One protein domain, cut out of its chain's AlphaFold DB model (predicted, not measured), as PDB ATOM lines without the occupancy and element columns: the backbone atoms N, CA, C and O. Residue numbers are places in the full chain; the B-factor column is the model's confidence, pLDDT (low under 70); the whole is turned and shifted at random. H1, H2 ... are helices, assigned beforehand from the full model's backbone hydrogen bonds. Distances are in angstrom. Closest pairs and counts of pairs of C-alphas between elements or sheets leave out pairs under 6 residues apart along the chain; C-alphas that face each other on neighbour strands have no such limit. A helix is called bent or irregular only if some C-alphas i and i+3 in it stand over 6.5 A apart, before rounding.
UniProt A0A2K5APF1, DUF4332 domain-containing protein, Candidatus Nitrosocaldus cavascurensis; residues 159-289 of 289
ATOM      1  N   GLU A 159     222.387 166.945 205.402       90.12
ATOM      2  CA  GLU A 159     223.770 166.687 204.997       90.12
ATOM      3  C   GLU A 159     224.500 165.651 205.879       90.12
ATOM      4  O   GLU A 159     225.604 165.229 205.545       90.12
ATOM      5  N   VAL A 160     223.901 165.213 206.997       85.25
ATOM      6  CA  VAL A 160     224.426 164.092 207.802       85.25
ATOM      7  C   VAL A 160     224.188 162.740 207.109       85.25
ATOM      8  O   VAL A 160     224.887 161.772 207.397       85.25
ATOM      9  N   ILE A 161     223.220 162.652 206.190       84.62
ATOM     10  CA  ILE A 161     222.928 161.421 205.448       84.62
ATOM     11  C   ILE A 161     224.011 161.204 204.389       84.62
ATOM     12  O   ILE A 161     224.238 162.048 203.520       84.62
ATOM     13  N   GLU A 162     224.658 160.040 204.430       80.81
ATOM     14  CA  GLU A 162     225.699 159.676 203.471       80.81
ATOM     15  C   GLU A 162     225.178 159.748 202.023       80.81
ATOM     16  O   GLU A 162     224.164 159.148 201.658       80.81
ATOM     17  N   GLY A 163     225.896 160.492 201.179       85.44
ATOM     18  CA  GLY A 163     225.501 160.777 199.797       85.44
ATOM     19  C   GLY A 163     224.749 162.100 199.612       85.44
ATOM     20  O   GLY A 163     224.604 162.543 198.473       85.44
ATOM     21  N   ILE A 164     224.359 162.784 200.694       88.50
ATOM     22  CA  ILE A 164     223.816 164.148 200.652       88.50
ATOM     23  C   ILE A 164     224.929 165.148 200.982       88.50
ATOM     24  O   ILE A 164     225.146 165.540 202.121       88.50
ATOM     25  N   GLY A 165     225.658 165.576 199.951       87.69
ATOM     26  CA  GLY A 165     226.664 166.634 200.081       87.69
ATOM     27  C   GLY A 165     226.054 168.044 200.144       87.69
ATOM     28  O   GLY A 165     224.878 168.223 199.828       87.69
ATOM     29  N   PRO A 166     226.855 169.090 200.430       89.19
ATOM     30  CA  PRO A 166     226.371 170.466 200.613       89.19
ATOM     31  C   PRO A 166     225.633 171.038 199.394       89.19
ATOM     32  O   PRO A 166     224.719 171.848 199.546       89.19
ATOM     33  N   LYS A 167     225.981 170.596 198.176       90.62
ATOM     34  CA  LYS A 167     225.259 170.976 196.951       90.62
ATOM     35  C   LYS A 167     223.829 170.435 196.955       90.62
ATOM     36  O   LYS A 167     222.894 171.196 196.737       90.62
ATOM     37  N   LEU A 168     223.670 169.141 197.236       89.88
ATOM     38  CA  LEU A 168     222.360 168.495 197.280       89.88
ATOM     39  C   LEU A 168     221.546 168.965 198.491       89.88
ATOM     40  O   LEU A 168     220.365 169.266 198.354       89.88
ATOM     41  N   GLY A 169     222.196 169.123 199.645       90.44
ATOM     42  CA  GLY A 169     221.594 169.688 200.852       90.44
ATOM     43  C   GLY A 169     221.041 171.098 200.642       90.44
ATOM     44  O   GLY A 169     219.940 171.397 201.093       90.44
ATOM     45  N   SER A 170     221.731 171.949 199.873       90.25
ATOM     46  CA  SER A 170     221.218 173.279 199.507       90.25
ATOM     47  C   SER A 170     219.929 173.206 198.675       90.25
ATOM     48  O   SER A 170     218.980 173.948 198.931       90.25
ATOM     49  N   VAL A 171     219.858 172.273 197.717       91.75
ATOM     50  CA  VAL A 171     218.660 172.057 196.883       91.75
ATOM     51  C   VAL A 171     217.488 171.542 197.723       91.75
ATOM     52  O   VAL A 171     216.366 172.024 197.573       91.75
ATOM     53  N   LEU A 172     217.750 170.611 198.644       90.56
ATOM     54  CA  LEU A 172     216.751 170.091 199.581       90.56
ATOM     55  C   LEU A 172     216.229 171.197 200.510       90.56
ATOM     56  O   LEU A 172     215.017 171.381 200.630       90.56
ATOM     57  N   ARG A 173     217.124 172.020 201.070       90.31
ATOM     58  CA  ARG A 173     216.759 173.180 201.902       90.31
ATOM     59  C   ARG A 173     215.914 174.205 201.152       90.31
ATOM     60  O   ARG A 173     214.946 174.707 201.716       90.31
ATOM     61  N   ALA A 174     216.210 174.472 199.880       88.12
ATOM     62  CA  ALA A 174     215.404 175.369 199.046       88.12
ATOM     63  C   ALA A 174     213.964 174.864 198.819       88.12
ATOM     64  O   ALA A 174     213.078 175.653 198.495       88.12
ATOM     65  N   LYS A 175     213.714 173.563 199.013       86.50
ATOM     66  CA  LYS A 175     212.378 172.945 199.002       86.50
ATOM     67  C   LYS A 175     211.764 172.759 200.391       86.50
ATOM     68  O   LYS A 175     210.708 172.146 200.495       86.50
ATOM     69  N   GLY A 176     212.398 173.276 201.442       85.88
ATOM     70  CA  GLY A 176     211.937 173.110 202.822       85.88
ATOM     71  C   GLY A 176     212.308 171.766 203.457       85.88
ATOM     72  O   GLY A 176     211.870 171.491 204.565       85.88
ATOM     73  N   LEU A 177     213.133 170.940 202.804       89.81
ATOM     74  CA  LEU A 177     213.631 169.670 203.343       89.81
ATOM     75  C   LEU A 177     214.993 169.897 204.005       89.81
ATOM     76  O   LEU A 177     216.041 169.591 203.438       89.81
ATOM     77  N   SER A 178     214.985 170.534 205.174       87.56
ATOM     78  CA  SER A 178     216.212 171.013 205.823       87.56
ATOM     79  C   SER A 178     216.811 170.038 206.827       87.56
ATOM     80  O   SER A 178     218.021 170.056 207.071       87.56
ATOM     81  N   THR A 179     215.979 169.157 207.370       87.56
ATOM     82  CA  THR A 179     216.360 168.205 208.405       87.56
ATOM     83  C   THR A 179     216.147 166.762 207.967       87.56
ATOM     84  O   THR A 179     215.361 166.461 207.067       87.56
ATOM     85  N   VAL A 180     216.829 165.845 208.651       84.62
ATOM     86  CA  VAL A 180     216.606 164.397 208.518       84.62
ATOM     87  C   VAL A 180     215.124 164.042 208.713       84.62
ATOM     88  O   VAL A 180     214.602 163.203 207.987       84.62
ATOM     89  N   ALA A 181     214.426 164.708 209.637       79.12
ATOM     90  CA  ALA A 181     213.001 164.483 209.877       79.12
ATOM     91  C   ALA A 181     212.128 164.938 208.694       79.12
ATOM     92  O   ALA A 181     211.214 164.214 208.297       79.12
ATOM     93  N   ASP A 182     212.438 166.088 208.091       83.50
ATOM     94  CA  ASP A 182     211.732 166.573 206.898       83.50
ATOM     95  C   ASP A 182     211.904 165.582 205.742       83.50
ATOM     96  O   ASP A 182     210.943 165.211 205.068       83.50
ATOM     97  N   LEU A 183     213.133 165.092 205.553       87.50
ATOM     98  CA  LEU A 183     213.449 164.144 204.493       87.50
ATOM     99  C   LEU A 183     212.806 162.769 204.716       87.50
ATOM    100  O   LEU A 183     212.405 162.120 203.754       87.50
ATOM    101  N   ALA A 184     212.658 162.337 205.970       84.19
ATOM    102  CA  ALA A 184     211.986 161.087 206.318       84.19
ATOM    103  C   ALA A 184     210.492 161.095 205.941       84.19
ATOM    104  O   ALA A 184     209.940 160.052 205.567       84.19
ATOM    105  N   ARG A 185     209.851 162.270 206.013       80.19
ATOM    106  CA  ARG A 185     208.435 162.495 205.671       80.19
ATOM    107  C   ARG A 185     208.202 162.763 204.183       80.19
ATOM    108  O   ARG A 185     207.067 162.660 203.722       80.19
ATOM    109  N   ALA A 186     209.252 163.099 203.435       84.88
ATOM    110  CA  ALA A 186     209.166 163.345 202.003       84.88
ATOM    111  C   ALA A 186     208.815 162.068 201.218       84.88
ATOM    112  O   ALA A 186     209.113 160.941 201.625       84.88
ATOM    113  N   SER A 187     208.192 162.245 200.054       86.00
ATOM    114  CA  SER A 187     207.949 161.176 199.088       86.00
ATOM    115  C   SER A 187     209.064 161.115 198.043       86.00
ATOM    116  O   SER A 187     209.724 162.112 197.751       86.00
ATOM    117  N   ALA A 188     209.247 159.951 197.409       85.38
ATOM    118  CA  ALA A 188     210.215 159.818 196.317       85.38
ATOM    119  C   ALA A 188     209.942 160.833 195.193       85.38
ATOM    120  O   ALA A 188     210.879 161.381 194.619       85.38
ATOM    121  N   ARG A 189     208.665 161.157 194.946       85.81
ATOM    122  CA  ARG A 189     208.245 162.155 193.958       85.81
ATOM    123  C   ARG A 189     208.741 163.562 194.294       85.81
ATOM    124  O   ARG A 189     209.140 164.288 193.390       85.81
ATOM    125  N   ASP A 190     208.760 163.936 195.570       85.06
ATOM    126  CA  ASP A 190     209.252 165.251 195.998       85.06
ATOM    127  C   ASP A 190     210.733 165.412 195.643       85.06
ATOM    128  O   ASP A 190     211.153 166.455 195.138       85.06
ATOM    129  N   LEU A 191     211.506 164.335 195.798       89.50
ATOM    130  CA  LEU A 191     212.924 164.297 195.456       89.50
ATOM    131  C   LEU A 191     213.163 164.175 193.941       89.50
ATOM    132  O   LEU A 191     214.116 164.760 193.426       89.50
ATOM    133  N   THR A 192     212.296 163.498 193.183       88.75
ATOM    134  CA  THR A 192     212.442 163.474 191.717       88.75
ATOM    135  C   THR A 192     212.153 164.830 191.077       88.75
ATOM    136  O   THR A 192     212.799 165.180 190.089       88.75
ATOM    137  N   THR A 193     211.282 165.661 191.668       87.00
ATOM    138  CA  THR A 193     211.045 167.032 191.164       87.00
ATOM    139  C   THR A 193     212.262 167.957 191.256       87.00
ATOM    140  O   THR A 193     212.300 168.981 190.574       87.00
ATOM    141  N   ILE A 194     213.265 167.600 192.062       85.38
ATOM    142  CA  ILE A 194     214.541 168.321 192.177       85.38
ATOM    143  C   ILE A 194     215.696 167.626 191.447       85.38
ATOM    144  O   ILE A 194     216.854 167.993 191.639       85.38
ATOM    145  N   GLY A 195     215.391 166.648 190.591       84.19
ATOM    146  CA  GLY A 195     216.377 165.988 189.733       84.19
ATOM    147  C   GLY A 195     217.161 164.859 190.402       84.19
ATOM    148  O   GLY A 195     218.188 164.449 189.868       84.19
ATOM    149  N   ILE A 196     216.701 164.345 191.550       89.44
ATOM    150  CA  ILE A 196     217.242 163.117 192.148       89.44
ATOM    151  C   ILE A 196     216.562 161.923 191.475       89.44
ATOM    152  O   ILE A 196     215.342 161.905 191.334       89.44
ATOM    153  N   ASP A 197     217.322 160.912 191.061       91.31
ATOM    154  CA  ASP A 197     216.729 159.696 190.505       91.31
ATOM    155  C   ASP A 197     215.925 158.924 191.569       91.31
ATOM    156  O   ASP A 197     216.220 158.973 192.763       91.31
ATOM    157  N   GLU A 198     214.902 158.183 191.144       84.62
ATOM    158  CA  GLU A 198     213.956 157.515 192.051       84.62
ATOM    159  C   GLU A 198     214.628 156.523 193.021       84.62
ATOM    160  O   GLU A 198     214.200 156.368 194.171       84.62
ATOM    161  N   LYS A 199     215.725 155.887 192.589       81.38
ATOM    162  CA  LYS A 199     216.483 154.934 193.404       81.38
ATOM    163  C   LYS A 199     217.262 155.654 194.501       81.38
ATOM    164  O   LYS A 199     217.205 155.233 195.658       81.38
ATOM    165  N   SER A 200     217.951 156.742 194.167       82.06
ATOM    166  CA  SER A 200     218.632 157.592 195.149       82.06
ATOM    167  C   SER A 200     217.640 158.265 196.094       82.06
ATOM    168  O   SER A 200     217.874 158.292 197.299       82.06
ATOM    169  N   ALA A 201     216.494 158.723 195.583       86.56
ATOM    170  CA  ALA A 201     215.431 159.315 196.387       86.56
ATOM    171  C   ALA A 201     214.916 158.335 197.449       86.56
ATOM    172  O   ALA A 201     214.887 158.655 198.638       86.56
ATOM    173  N   SER A 202     214.594 157.110 197.033       82.19
ATOM    174  CA  SER A 202     214.156 156.045 197.938       82.19
ATOM    175  C   SER A 202     215.231 155.690 198.969       82.19
ATOM    176  O   SER A 202     214.917 155.497 200.142       82.19
ATOM    177  N   LYS A 203     216.509 155.659 198.561       82.75
ATOM    178  CA  LYS A 203     217.638 155.428 199.471       82.75
ATOM    179  C   LYS A 203     217.740 156.530 200.530       82.75
ATOM    180  O   LYS A 203     217.837 156.212 201.709       82.75
ATOM    181  N   PHE A 204     217.706 157.800 200.133       87.12
ATOM    182  CA  PHE A 204     217.838 158.923 201.063       87.12
ATOM    183  C   PHE A 204     216.668 159.018 202.036       87.12
ATOM    184  O   PHE A 204     216.896 159.229 203.221       87.12
ATOM    185  N   ILE A 205     215.440 158.801 201.563       86.44
ATOM    186  CA  ILE A 205     214.253 158.744 202.425       86.44
ATOM    187  C   ILE A 205     214.362 157.565 203.394       86.44
ATOM    188  O   ILE A 205     214.098 157.725 204.582       86.44
ATOM    189  N   GLY A 206     214.798 156.394 202.917       77.00
ATOM    190  CA  GLY A 206     215.053 155.228 203.762       77.00
ATOM    191  C   GLY A 206     216.054 155.544 204.869       77.00
ATOM    192  O   GLY A 206     215.722 155.409 206.040       77.00
ATOM    193  N   MET A 207     217.231 156.066 204.518       78.38
ATOM    194  CA  MET A 207     218.258 156.478 205.486       78.38
ATOM    195  C   MET A 207     217.763 157.570 206.435       78.38
ATOM    196  O   MET A 207     218.053 157.524 207.625       78.38
ATOM    197  N   ALA A 208     216.983 158.531 205.943       83.56
ATOM    198  CA  ALA A 208     216.394 159.571 206.771       83.56
ATOM    199  C   ALA A 208     215.424 158.988 207.801       83.56
ATOM    200  O   ALA A 208     215.470 159.365 208.968       83.56
ATOM    201  N   ARG A 209     214.592 158.025 207.395       79.75
ATOM    202  CA  ARG A 209     213.689 157.310 208.300       79.75
ATOM    203  C   ARG A 209     214.450 156.436 209.287       79.75
ATOM    204  O   ARG A 209     214.089 156.445 210.455       79.75
ATOM    205  N   LEU A 210     215.525 155.768 208.853       70.56
ATOM    206  CA  LEU A 210     216.444 155.039 209.737       70.56
ATOM    207  C   LEU A 210     217.061 155.969 210.787       70.56
ATOM    208  O   LEU A 210     217.124 155.665 211.967       70.56
ATOM    209  N   MET A 211     217.482 157.161 210.385       71.25
ATOM    210  CA  MET A 211     218.045 158.135 211.315       71.25
ATOM    211  C   MET A 211     216.981 158.798 212.200       71.25
ATOM    212  O   MET A 211     217.295 159.209 213.319       71.25
ATOM    213  N   ALA A 212     215.737 158.870 211.723       66.00
ATOM    214  CA  ALA A 212     214.560 159.235 212.504       66.00
ATOM    215  C   ALA A 212     214.094 158.103 213.441       66.00
ATOM    216  O   ALA A 212     213.253 158.347 214.299       66.00
ATOM    217  N   MET A 213     214.692 156.903 213.382       58.94
ATOM    218  CA  MET A 213     214.437 155.797 214.325       58.94
ATOM    219  C   MET A 213     214.779 156.099 215.775       58.94
ATOM    220  O   MET A 213     214.573 155.238 216.626       58.94
ATOM    221  N   SER A 214     215.208 157.317 216.111       59.19
ATOM    222  CA  SER A 214     215.030 157.795 217.481       59.19
ATOM    223  C   SER A 214     213.584 157.620 217.965       59.19
ATOM    224  O   SER A 214     213.389 157.359 219.145       59.19
ATOM    225  N   GLU A 215     212.592 157.657 217.065       61.84
ATOM    226  CA  GLU A 215     211.202 157.315 217.385       61.84
ATOM    227  C   GLU A 215     211.048 155.871 217.866       61.84
ATOM    228  O   GLU A 215     210.257 155.602 218.750       61.84
ATOM    229  N   PHE A 216     211.831 154.915 217.385       68.88
ATOM    230  CA  PHE A 216     211.772 153.529 217.858       68.88
ATOM    231  C   PHE A 216     212.814 153.210 218.942       68.88
ATOM    232  O   PHE A 216     212.773 152.149 219.566       68.88
ATOM    233  N   ALA A 217     213.727 154.143 219.218       67.25
ATOM    234  CA  ALA A 217     214.790 153.960 220.194       67.25
ATOM    235  C   ALA A 217     214.231 153.752 221.609       67.25
ATOM    236  O   ALA A 217     213.472 154.571 222.128       67.25
ATOM    237  N   GLY A 218     214.642 152.659 222.252       68.44
ATOM    238  CA  GLY A 218     214.180 152.286 223.590       68.44
ATOM    239  C   GLY A 218     212.957 151.367 223.611       68.44
ATOM    240  O   GLY A 218     212.518 151.006 224.701       68.44
ATOM    241  N   LEU A 219     212.428 150.953 222.452       80.56
ATOM    242  CA  LEU A 219     211.473 149.847 222.405       80.56
ATOM    243  C   LEU A 219     212.176 148.523 222.716       80.56
ATOM    244  O   LEU A 219     213.258 148.222 222.207       80.56
ATOM    245  N   GLU A 220     211.551 147.734 223.580       79.69
ATOM    246  CA  GLU A 220     212.122 146.479 224.057       79.69
ATOM    247  C   GLU A 220     212.258 145.469 222.909       79.69
ATOM    248  O   GLU A 220     211.291 145.166 222.211       79.69
ATOM    249  N   GLY A 221     213.471 144.938 222.722       79.56
ATOM    250  CA  GLY A 221     213.755 143.945 221.685       79.56
ATOM    251  C   GLY A 221     213.775 144.502 220.260       79.56
ATOM    252  O   GLY A 221     213.747 143.713 219.319       79.56
ATOM    253  N   MET A 222     213.801 145.827 220.087       82.62
ATOM    254  CA  MET A 222     213.906 146.452 218.773       82.62
ATOM    255  C   MET A 222     215.355 146.818 218.459       82.62
ATOM    256  O   MET A 222     215.943 147.687 219.102       82.62
ATOM    257  N   ASP A 223     215.929 146.140 217.468       80.31
ATOM    258  CA  ASP A 223     217.226 146.480 216.892       80.31
ATOM    259  C   ASP A 223     217.067 147.327 215.616       80.31
ATOM    260  O   ASP A 223     215.961 147.584 215.137       80.31
ATOM    261  N   GLU A 224     218.189 147.793 215.067       73.62
ATOM    262  CA  GLU A 224     218.222 148.608 213.843       73.62
ATOM    263  C   GLU A 224     217.559 147.887 212.652       73.62
ATOM    264  O   GLU A 224     216.863 148.504 211.847       73.62
ATOM    265  N   GLN A 225     217.666 146.557 212.612       81.25
ATOM    266  CA  GLN A 225     217.173 145.714 211.521       81.25
ATOM    267  C   GLN A 225     215.652 145.553 211.601       81.25
ATOM    268  O   GLN A 225     214.956 145.629 210.588       81.25
ATOM    269  N   ALA A 226     215.128 145.361 212.811       83.38
ATOM    270  CA  ALA A 226     213.703 145.343 213.107       83.38
ATOM    271  C   ALA A 226     213.047 146.672 212.747       83.38
ATOM    272  O   ALA A 226     212.001 146.707 212.096       83.38
ATOM    273  N   ALA A 227     213.682 147.771 213.143       79.62
ATOM    274  CA  ALA A 227     213.184 149.094 212.843       79.62
ATOM    275  C   ALA A 227     213.197 149.339 211.319       79.62
ATOM    276  O   ALA A 227     212.211 149.839 210.771       79.62
ATOM    277  N   GLU A 228     214.259 148.941 210.602       78.06
ATOM    278  CA  GLU A 228     214.325 149.055 209.133       78.06
ATOM    279  C   GLU A 228     213.176 148.293 208.473       78.06
ATOM    280  O   GLU A 228     212.484 148.810 207.590       78.06
ATOM    281  N   LEU A 229     212.930 147.076 208.949       85.62
ATOM    282  CA  LEU A 229     211.858 146.229 208.460       85.62
ATOM    283  C   LEU A 229     210.482 146.874 208.684       85.62
ATOM    284  O   LEU A 229     209.657 146.881 207.768       85.62
ATOM    285  N   LEU A 230     210.240 147.478 209.851       86.31
ATOM    286  CA  LEU A 230     208.993 148.191 210.153       86.31
ATOM    287  C   LEU A 230     208.753 149.365 209.207       86.31
ATOM    288  O   LEU A 230     207.663 149.501 208.648       86.31
ATOM    289  N   VAL A 231     209.783 150.170 208.978       81.88
ATOM    290  CA  VAL A 231     209.685 151.361 208.136       81.88
ATOM    291  C   VAL A 231     209.507 150.998 206.663       81.88
ATOM    292  O   VAL A 231     208.662 151.576 205.974       81.88
ATOM    293  N   ILE A 232     210.311 150.062 206.155       77.25
ATOM    294  CA  ILE A 232     210.359 149.752 204.721       77.25
ATOM    295  C   ILE A 232     209.241 148.786 204.328       77.25
ATOM    296  O   ILE A 232     208.540 149.024 203.342       77.25
ATOM    297  N   ALA A 233     209.067 147.694 205.075       85.19
ATOM    298  CA  ALA A 233     208.087 146.662 204.749       85.19
ATOM    299  C   ALA A 233     206.732 146.922 205.411       85.19
ATOM    300  O   ALA A 233     205.707 146.863 204.731       85.19
ATOM    301  N   GLY A 234     206.735 147.232 206.710       84.06
ATOM    302  CA  GLY A 234     205.517 147.490 207.483       84.06
ATOM    303  C   GLY A 234     204.854 148.830 207.167       84.06
ATOM    304  O   GLY A 234     203.677 149.004 207.466       84.06
ATOM    305  N   LYS A 235     205.590 149.766 206.551       83.06
ATOM    306  CA  LYS A 235     205.186 151.175 206.391       83.06
ATOM    307  C   LYS A 235     204.802 151.831 207.724       83.06
ATOM    308  O   LYS A 235     203.977 152.736 207.740       83.06
ATOM    309  N   VAL A 236     205.408 151.372 208.819       83.50
ATOM    310  CA  VAL A 236     205.206 151.890 210.171       83.50
ATOM    311  C   VAL A 236     206.337 152.860 210.483       83.50
ATOM    312  O   VAL A 236     207.489 152.453 210.603       83.50
ATOM    313  N   ASP A 237     206.014 154.145 210.590       77.62
ATOM    314  CA  ASP A 237     206.987 155.237 210.736       77.62
ATOM    315  C   ASP A 237     206.905 155.977 212.084       77.62
ATOM    316  O   ASP A 237     207.620 156.954 212.293       77.62
ATOM    317  N   SER A 238     206.061 155.506 213.007       78.44
ATOM    318  CA  SER A 238     205.839 156.119 214.324       78.44
ATOM    319  C   SER A 238     205.439 155.093 215.389       78.44
ATOM    320  O   SER A 238     204.896 154.024 215.073       78.44
ATOM    321  N   ARG A 239     205.663 155.420 216.673       85.06
ATOM    322  CA  ARG A 239     205.223 154.583 217.808       85.06
ATOM    323  C   ARG A 239     203.711 154.460 217.870       85.06
ATOM    324  O   ARG A 239     203.201 153.400 218.211       85.06
ATOM    325  N   GLU A 240     202.987 155.512 217.517       83.31
ATOM    326  CA  GLU A 240     201.529 155.547 217.531       83.31
ATOM    327  C   GLU A 240     200.950 154.606 216.475       83.31
ATOM    328  O   GLU A 240     199.985 153.891 216.747       83.31
ATOM    329  N   MET A 241     201.542 154.586 215.277       85.38
ATOM    330  CA  MET A 241     201.139 153.655 214.224       85.38
ATOM    331  C   MET A 241     201.474 152.214 214.615       85.38
ATOM    332  O   MET A 241     200.636 151.326 214.453       85.38
ATOM    333  N   LEU A 242     202.649 151.987 215.211       90.12
ATOM    334  CA  LEU A 242     203.030 150.675 215.728       90.12
ATOM    335  C   LEU A 242     202.069 150.205 216.832       90.12
ATOM    336  O   LEU A 242     201.570 149.089 216.776       90.12
ATOM    337  N   ALA A 243     201.727 151.067 217.790       92.31
ATOM    338  CA  ALA A 243     200.832 150.749 218.906       92.31
ATOM    339  C   ALA A 243     199.407 150.364 218.461       92.31
ATOM    340  O   ALA A 243     198.737 149.574 219.135       92.31
ATOM    341  N   LYS A 244     198.948 150.922 217.334       93.38
ATOM    342  CA  LYS A 244     197.642 150.637 216.717       93.38
ATOM    343  C   LYS A 244     197.662 149.443 215.763       93.38
ATOM    344  O   LYS A 244     196.594 149.019 215.332       93.38
ATOM    345  N   SER A 245     198.841 148.935 215.412       93.88
ATOM    346  CA  SER A 245     198.975 147.827 214.470       93.88
ATOM    347  C   SER A 245     198.503 146.510 215.087       93.88
ATOM    348  O   SER A 245     198.622 146.291 216.297       93.88
ATOM    349  N   ASP A 246     197.983 145.626 214.236       96.00
ATOM    350  CA  ASP A 246     197.682 144.245 214.596       96.00
ATOM    351  C   ASP A 246     198.968 143.393 214.516       96.00
ATOM    352  O   ASP A 246     199.650 143.426 213.483       96.00
ATOM    353  N   PRO A 247     199.354 142.666 215.583       95.75
ATOM    354  CA  PRO A 247     200.599 141.903 215.596       95.75
ATOM    355  C   PRO A 247     200.671 140.817 214.520       95.75
ATOM    356  O   PRO A 247     201.723 140.622 213.909       95.75
ATOM    357  N   GLU A 248     199.572 140.105 214.285       96.06
ATOM    358  CA  GLU A 248     199.492 138.985 213.355       96.06
ATOM    359  C   GLU A 248     199.567 139.456 211.899       96.06
ATOM    360  O   GLU A 248     200.271 138.848 211.084       96.06
ATOM    361  N   GLU A 249     198.867 140.536 211.558       95.88
ATOM    362  CA  GLU A 249     198.945 141.154 210.234       95.88
ATOM    363  C   GLU A 249     200.324 141.752 209.972       95.88
ATOM    364  O   GLU A 249     200.922 141.488 208.922       95.88
ATOM    365  N   LEU A 250     200.869 142.501 210.936       95.44
ATOM    366  CA  LEU A 250     202.180 143.121 210.793       95.44
ATOM    367  C   LEU A 250     203.264 142.055 210.619       95.44
ATOM    368  O   LEU A 250     204.051 142.134 209.678       95.44
ATOM    369  N   PHE A 251     203.260 140.998 211.435       96.94
ATOM    370  CA  PHE A 251     204.207 139.893 211.289       96.94
ATOM    371  C   PHE A 251     204.166 139.260 209.893       96.94
ATOM    372  O   PHE A 251     205.221 139.063 209.290       96.94
ATOM    373  N   LYS A 252     202.974 139.000 209.336       96.00
ATOM    374  CA  LYS A 252     202.841 138.456 207.972       96.00
ATOM    375  C   LYS A 252     203.468 139.374 206.923       96.00
ATOM    376  O   LYS A 252     204.135 138.889 206.011       96.00
ATOM    377  N   ILE A 253     203.265 140.688 207.038       94.88
ATOM    378  CA  ILE A 253     203.830 141.674 206.106       94.88
ATOM    379  C   ILE A 253     205.362 141.659 206.168       94.88
ATOM    380  O   ILE A 253     206.025 141.605 205.128       94.88
ATOM    381  N   LEU A 254     205.919 141.689 207.380       93.88
ATOM    382  CA  LEU A 254     207.362 141.731 207.606       93.88
ATOM    383  C   LEU A 254     208.046 140.412 207.193       93.88
ATOM    384  O   LEU A 254     209.066 140.441 206.504       93.88
ATOM    385  N   ASP A 255     207.465 139.259 207.539       94.69
ATOM    386  CA  ASP A 255     207.981 137.929 207.178       94.69
ATOM    387  C   ASP A 255     207.996 137.714 205.654       94.69
ATOM    388  O   ASP A 255     209.009 137.291 205.087       94.69
ATOM    389  N   SER A 256     206.920 138.096 204.955       92.44
ATOM    390  CA  SER A 256     206.887 138.061 203.488       92.44
ATOM    391  C   SER A 256     207.959 138.960 202.871       92.44
ATOM    392  O   SER A 256     208.625 138.558 201.918       92.44
ATOM    393  N   ALA A 257     208.200 140.150 203.428       90.00
ATOM    394  CA  ALA A 257     209.234 141.050 202.920       90.00
ATOM    395  C   ALA A 257     210.661 140.502 203.096       90.00
ATOM    396  O   ALA A 257     211.501 140.711 202.214       90.00
ATOM    397  N   ILE A 258     210.930 139.765 204.182       89.75
ATOM    398  CA  ILE A 258     212.197 139.041 204.372       89.75
ATOM    399  C   ILE A 258     212.332 137.931 203.320       89.75
ATOM    400  O   ILE A 258     213.363 137.840 202.648       89.75
ATOM    401  N   LYS A 259     211.291 137.106 203.138       90.69
ATOM    402  CA  LYS A 259     211.285 135.987 202.174       90.69
ATOM    403  C   LYS A 259     211.479 136.458 200.734       90.69
ATOM    404  O   LYS A 259     212.247 135.860 199.982       90.69
ATOM    405  N   GLU A 260     210.839 137.563 200.379       89.94
ATOM    406  CA  GLU A 260     210.928 138.203 199.064       89.94
ATOM    407  C   GLU A 260     212.201 139.046 198.885       89.94
ATOM    408  O   GLU A 260     212.424 139.601 197.811       89.94
ATOM    409  N   ARG A 261     213.057 139.142 199.915       84.25
ATOM    410  CA  ARG A 261     214.302 139.933 199.917       84.25
ATOM    411  C   ARG A 261     214.085 141.416 199.593       84.25
ATOM    412  O   ARG A 261     214.975 142.065 199.040       84.25
ATOM    413  N   ARG A 262     212.921 141.961 199.961       75.88
ATOM    414  CA  ARG A 262     212.627 143.400 199.852       75.88
ATOM    415  C   ARG A 262     213.428 144.227 200.857       75.88
ATOM    416  O   ARG A 262     213.730 145.381 200.576       75.88
ATOM    417  N   VAL A 263     213.805 143.625 201.985       77.44
ATOM    418  CA  VAL A 263     214.664 144.221 203.020       77.44
ATOM    419  C   VAL A 263     215.870 143.313 203.247       77.44
ATOM    420  O   VAL A 263     215.753 142.085 203.221       77.44
ATOM    421  N   ARG A 264     217.056 143.904 203.426       75.44
ATOM    422  CA  ARG A 264     218.290 143.150 203.671       75.44
ATOM    423  C   ARG A 264     218.441 142.887 205.162       75.44
ATOM    424  O   ARG A 264     218.823 143.776 205.902       75.44
ATOM    425  N   VAL A 265     218.218 141.645 205.577       80.56
ATOM    426  CA  VAL A 265     218.503 141.205 206.949       80.56
ATOM    427  C   VAL A 265     219.794 140.367 207.006       80.56
ATOM    428  O   VAL A 265     220.104 139.660 206.036       80.56
ATOM    429  N   PRO A 266     220.572 140.421 208.105       79.06
ATOM    430  CA  PRO A 266     221.761 139.587 208.285       79.06
ATOM    431  C   PRO A 266     221.469 138.083 208.175       79.06
ATOM    432  O   PRO A 266     220.375 137.610 208.489       79.06
ATOM    433  N   LYS A 267     222.476 137.295 207.770       74.88
ATOM    434  CA  LYS A 267     222.354 135.829 207.724       74.88
ATOM    435  C   LYS A 267     222.072 135.290 209.129       74.88
ATOM    436  O   LYS A 267     222.896 135.448 210.022       74.88
ATOM    437  N   GLY A 268     220.931 134.625 209.292       78.00
ATOM    438  CA  GLY A 268     220.497 134.062 210.572       78.00
ATOM    439  C   GLY A 268     219.537 134.949 211.366       78.00
ATOM    440  O   GLY A 268     219.056 134.494 212.399       78.00
ATOM    441  N   TYR A 269     219.209 136.153 210.880       84.94
ATOM    442  CA  TYR A 269     218.130 136.952 211.457       84.94
ATOM    443  C   TYR A 269     216.804 136.192 211.354       84.94
ATOM    444  O   TYR A 269     216.449 135.685 210.285       84.94
ATOM    445  N   ARG A 270     216.086 136.090 212.473       87.12
ATOM    446  CA  ARG A 270     214.780 135.438 212.555       87.12
ATOM    447  C   ARG A 270     213.810 136.400 213.207       87.12
ATOM    448  O   ARG A 270     213.992 136.745 214.366       87.12
ATOM    449  N   LEU A 271     212.795 136.791 212.450       92.56
ATOM    450  CA  LEU A 271     211.646 137.497 212.983       92.56
ATOM    451  C   LEU A 271     210.674 136.474 213.578       92.56
ATOM    452  O   LEU A 271     210.312 135.515 212.893       92.56
ATOM    453  N   SER A 272     210.237 136.679 214.817       94.81
ATOM    454  CA  SER A 272     209.144 135.920 215.431       94.81
ATOM    455  C   SER A 272     207.909 136.795 215.661       94.81
ATOM    456  O   SER A 272     207.995 138.024 215.710       94.81
ATOM    457  N   ILE A 273     206.740 136.167 215.804       95.50
ATOM    458  CA  ILE A 273     205.504 136.886 216.148       95.50
ATOM    459  C   ILE A 273     205.601 137.485 217.558       95.50
ATOM    460  O   ILE A 273     205.058 138.555 217.825       95.50
ATOM    461  N   GLU A 274     206.346 136.837 218.452       94.25
ATOM    462  CA  GLU A 274     206.634 137.322 219.797       94.25
ATOM    463  C   GLU A 274     207.457 138.615 219.780       94.25
ATOM    464  O   GLU A 274     207.221 139.489 220.612       94.25
ATOM    465  N   ASP A 275     208.383 138.778 218.830       93.38
ATOM    466  CA  ASP A 275     209.119 140.036 218.651       93.38
ATOM    467  C   ASP A 275     208.164 141.173 218.294       93.38
ATOM    468  O   ASP A 275     208.137 142.196 218.972       93.38
ATOM    469  N   VAL A 276     207.300 140.951 217.299       95.00
ATOM    470  CA  VAL A 276     206.329 141.956 216.842       95.00
ATOM    471  C   VAL A 276     205.354 142.336 217.957       95.00
ATOM    472  O   VAL A 276     205.094 143.521 218.170       95.00
ATOM    473  N   ARG A 277     204.857 141.357 218.726       95.94
ATOM    474  CA  ARG A 277     204.009 141.620 219.899       95.94
ATOM    475  C   ARG A 277     204.732 142.469 220.941       95.94
ATOM    476  O   ARG A 277     204.174 143.464 221.396       95.94
ATOM    477  N   ARG A 278     205.989 142.139 221.262       93.56
ATOM    478  CA  ARG A 278     206.803 142.922 222.207       93.56
ATOM    479  C   ARG A 278     207.004 144.358 221.742       93.56
ATOM    480  O   ARG A 278     206.856 145.277 222.544       93.56
ATOM    481  N   TRP A 279     207.277 144.565 220.457       93.50
ATOM    482  CA  TRP A 279     207.425 145.897 219.874       93.50
ATOM    483  C   TRP A 279     206.147 146.728 220.005       93.50
ATOM    484  O   TRP A 279     206.201 147.872 220.455       93.50
ATOM    485  N   ILE A 280     204.997 146.139 219.664       93.94
ATOM    486  CA  ILE A 280     203.686 146.794 219.749       93.94
ATOM    487  C   ILE A 280     203.319 147.092 221.204       93.94
ATOM    488  O   ILE A 280     202.878 148.198 221.509       93.94
ATOM    489  N   ASP A 281     203.532 146.154 222.125       93.62
ATOM    490  CA  ASP A 281     203.228 146.350 223.544       93.62
ATOM    491  C   ASP A 281     204.139 147.406 224.181       93.62
ATOM    492  O   ASP A 281     203.678 148.238 224.967       93.62
ATOM    493  N   SER A 282     205.421 147.424 223.814       89.56
ATOM    494  CA  SER A 282     206.363 148.469 224.223       89.56
ATOM    495  C   SER A 282     205.945 149.842 223.668       89.56
ATOM    496  O   SER A 282     205.951 150.845 224.391       89.56
ATOM    497  N   ALA A 283     205.464 149.891 222.423       88.50
ATOM    498  CA  ALA A 283     204.916 151.103 221.823       88.50
ATOM    499  C   ALA A 283     203.631 151.568 222.536       88.50
ATOM    500  O   ALA A 283     203.515 152.734 222.895       88.50
ATOM    501  N   ARG A 284     202.696 150.665 222.853       91.69
ATOM    502  CA  ARG A 284     201.471 150.990 223.608       91.69
ATOM    503  C   ARG A 284     201.776 151.555 224.990       91.69
ATOM    504  O   ARG A 284     201.169 152.545 225.390       91.69
ATOM    505  N   LYS A 285     202.733 150.956 225.703       87.62
ATOM    506  CA  LYS A 285     203.175 151.444 227.018       87.62
ATOM    507  C   LYS A 285     203.774 152.843 226.927       87.62
ATOM    508  O   LYS A 285     203.493 153.668 227.787       87.62
ATOM    509  N   SER A 286     204.579 153.111 225.901       77.38
ATOM    510  CA  SER A 286     205.225 154.416 225.728       77.38
ATOM    511  C   SER A 286     204.280 155.514 225.232       77.38
ATOM    512  O   SER A 286     204.475 156.659 225.611       77.38
ATOM    513  N   VAL A 287     203.248 155.181 224.449       78.06
ATOM    514  CA  VAL A 287     202.217 156.133 223.984       78.06
ATOM    515  C   VAL A 287     201.151 156.396 225.061       78.06
ATOM    516  O   VAL A 287     200.536 157.459 225.081       78.06
ATOM    517  N   GLY A 288     200.918 155.436 225.963       60.97
ATOM    518  CA  GLY A 288     199.955 155.547 227.064       60.97
ATOM    519  C   GLY A 288     200.502 156.109 228.386       60.97
ATOM    520  O   GLY A 288     199.745 156.136 229.356       60.97
ATOM    521  N   SER A 289     201.780 156.513 228.451       47.53
ATOM    522  CA  SER A 289     202.475 157.031 229.654       47.53
ATOM    523  C   SER A 289     202.842 158.509 229.541       47.53
ATOM    524  O   SER A 289     203.015 159.161 230.604       47.53
TER     525      SER A 289
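Overview. This is residues 159 to 289 of the 289 residues of the protein "DUF4332 domain-containing protein" of Candidatus Nitrosocaldus cavascurensis (UniProt A0A2K5APF1). Two lobes of helices are joined by the long helix H4: H2 and H3 pack on H4 in the first lobe, with H1 at its far end, and H5 to H8 make the second. There H6 packs on H8, and H7 meets H8 with residues 247 to 251. The printed part has 131 residues with eight named helices, H1 to H8 in chain order, and no named strand: all helix. It is compact, with a radius of gyration of the C-alphas of 15.7 A and spans of 45 by 36 by 21 A.

Along the chain. H1 is residues 166 to 174, 12.1 A long, from C-alpha 166 at (226.371, 170.466, 200.613). H2 is residues 180 to 185, 8.9 A, and H3 residues 188 to 192, 6.3 A. H4, residues 198 to 215, is 25.5 A long and only just irregular: C-alphas 211 and 214 are 6.9 A apart. H5 is residues 224 to 232, 12.1 A; H6 residues 239 to 244, 8.6 A; H7 residues 247 to 259, 18.1 A. H8, residues 273 to 287, is 21.0 A long and ends at C-alpha 287 at (202.217, 156.133, 223.984).

Arrangement. H4 is the hub, touching H2, H3 and H5. Its closest C-alphas to these are Arg 209 to Ala 184 of H2, 4.6 A, Ala 201 to Ala 188 of H3, 5.2 A, and Leu 210 to Glu 228 of H5, 6.4 A. H6 touches H8 at a steep tilt of 66 degrees, opposite ways; the closest C-alphas, of Ala 243 and Arg 284, are 4.8 A apart. H7 touches H8 with residues 247 to 251 alone, closest at the C-alphas of Pro 247 and Arg 277, 5.5 A. H5 and H8 are near each other. H1 touches no helix. Every O i to N i+4 pair is within hydrogen-bond range in H1, H2, H3, H5, H6, H7 and H8, and 12 of 14 in H4.

Size, cuts and confidence. The two C-alphas farthest apart, of Lys 167 and Glu 274, are 44.7 A apart. The printed part has no cut; the link from H7 to H8 is long, with 13 residues. The model's pLDDT is under 70 at residues 212 to 218 and 288 to 289.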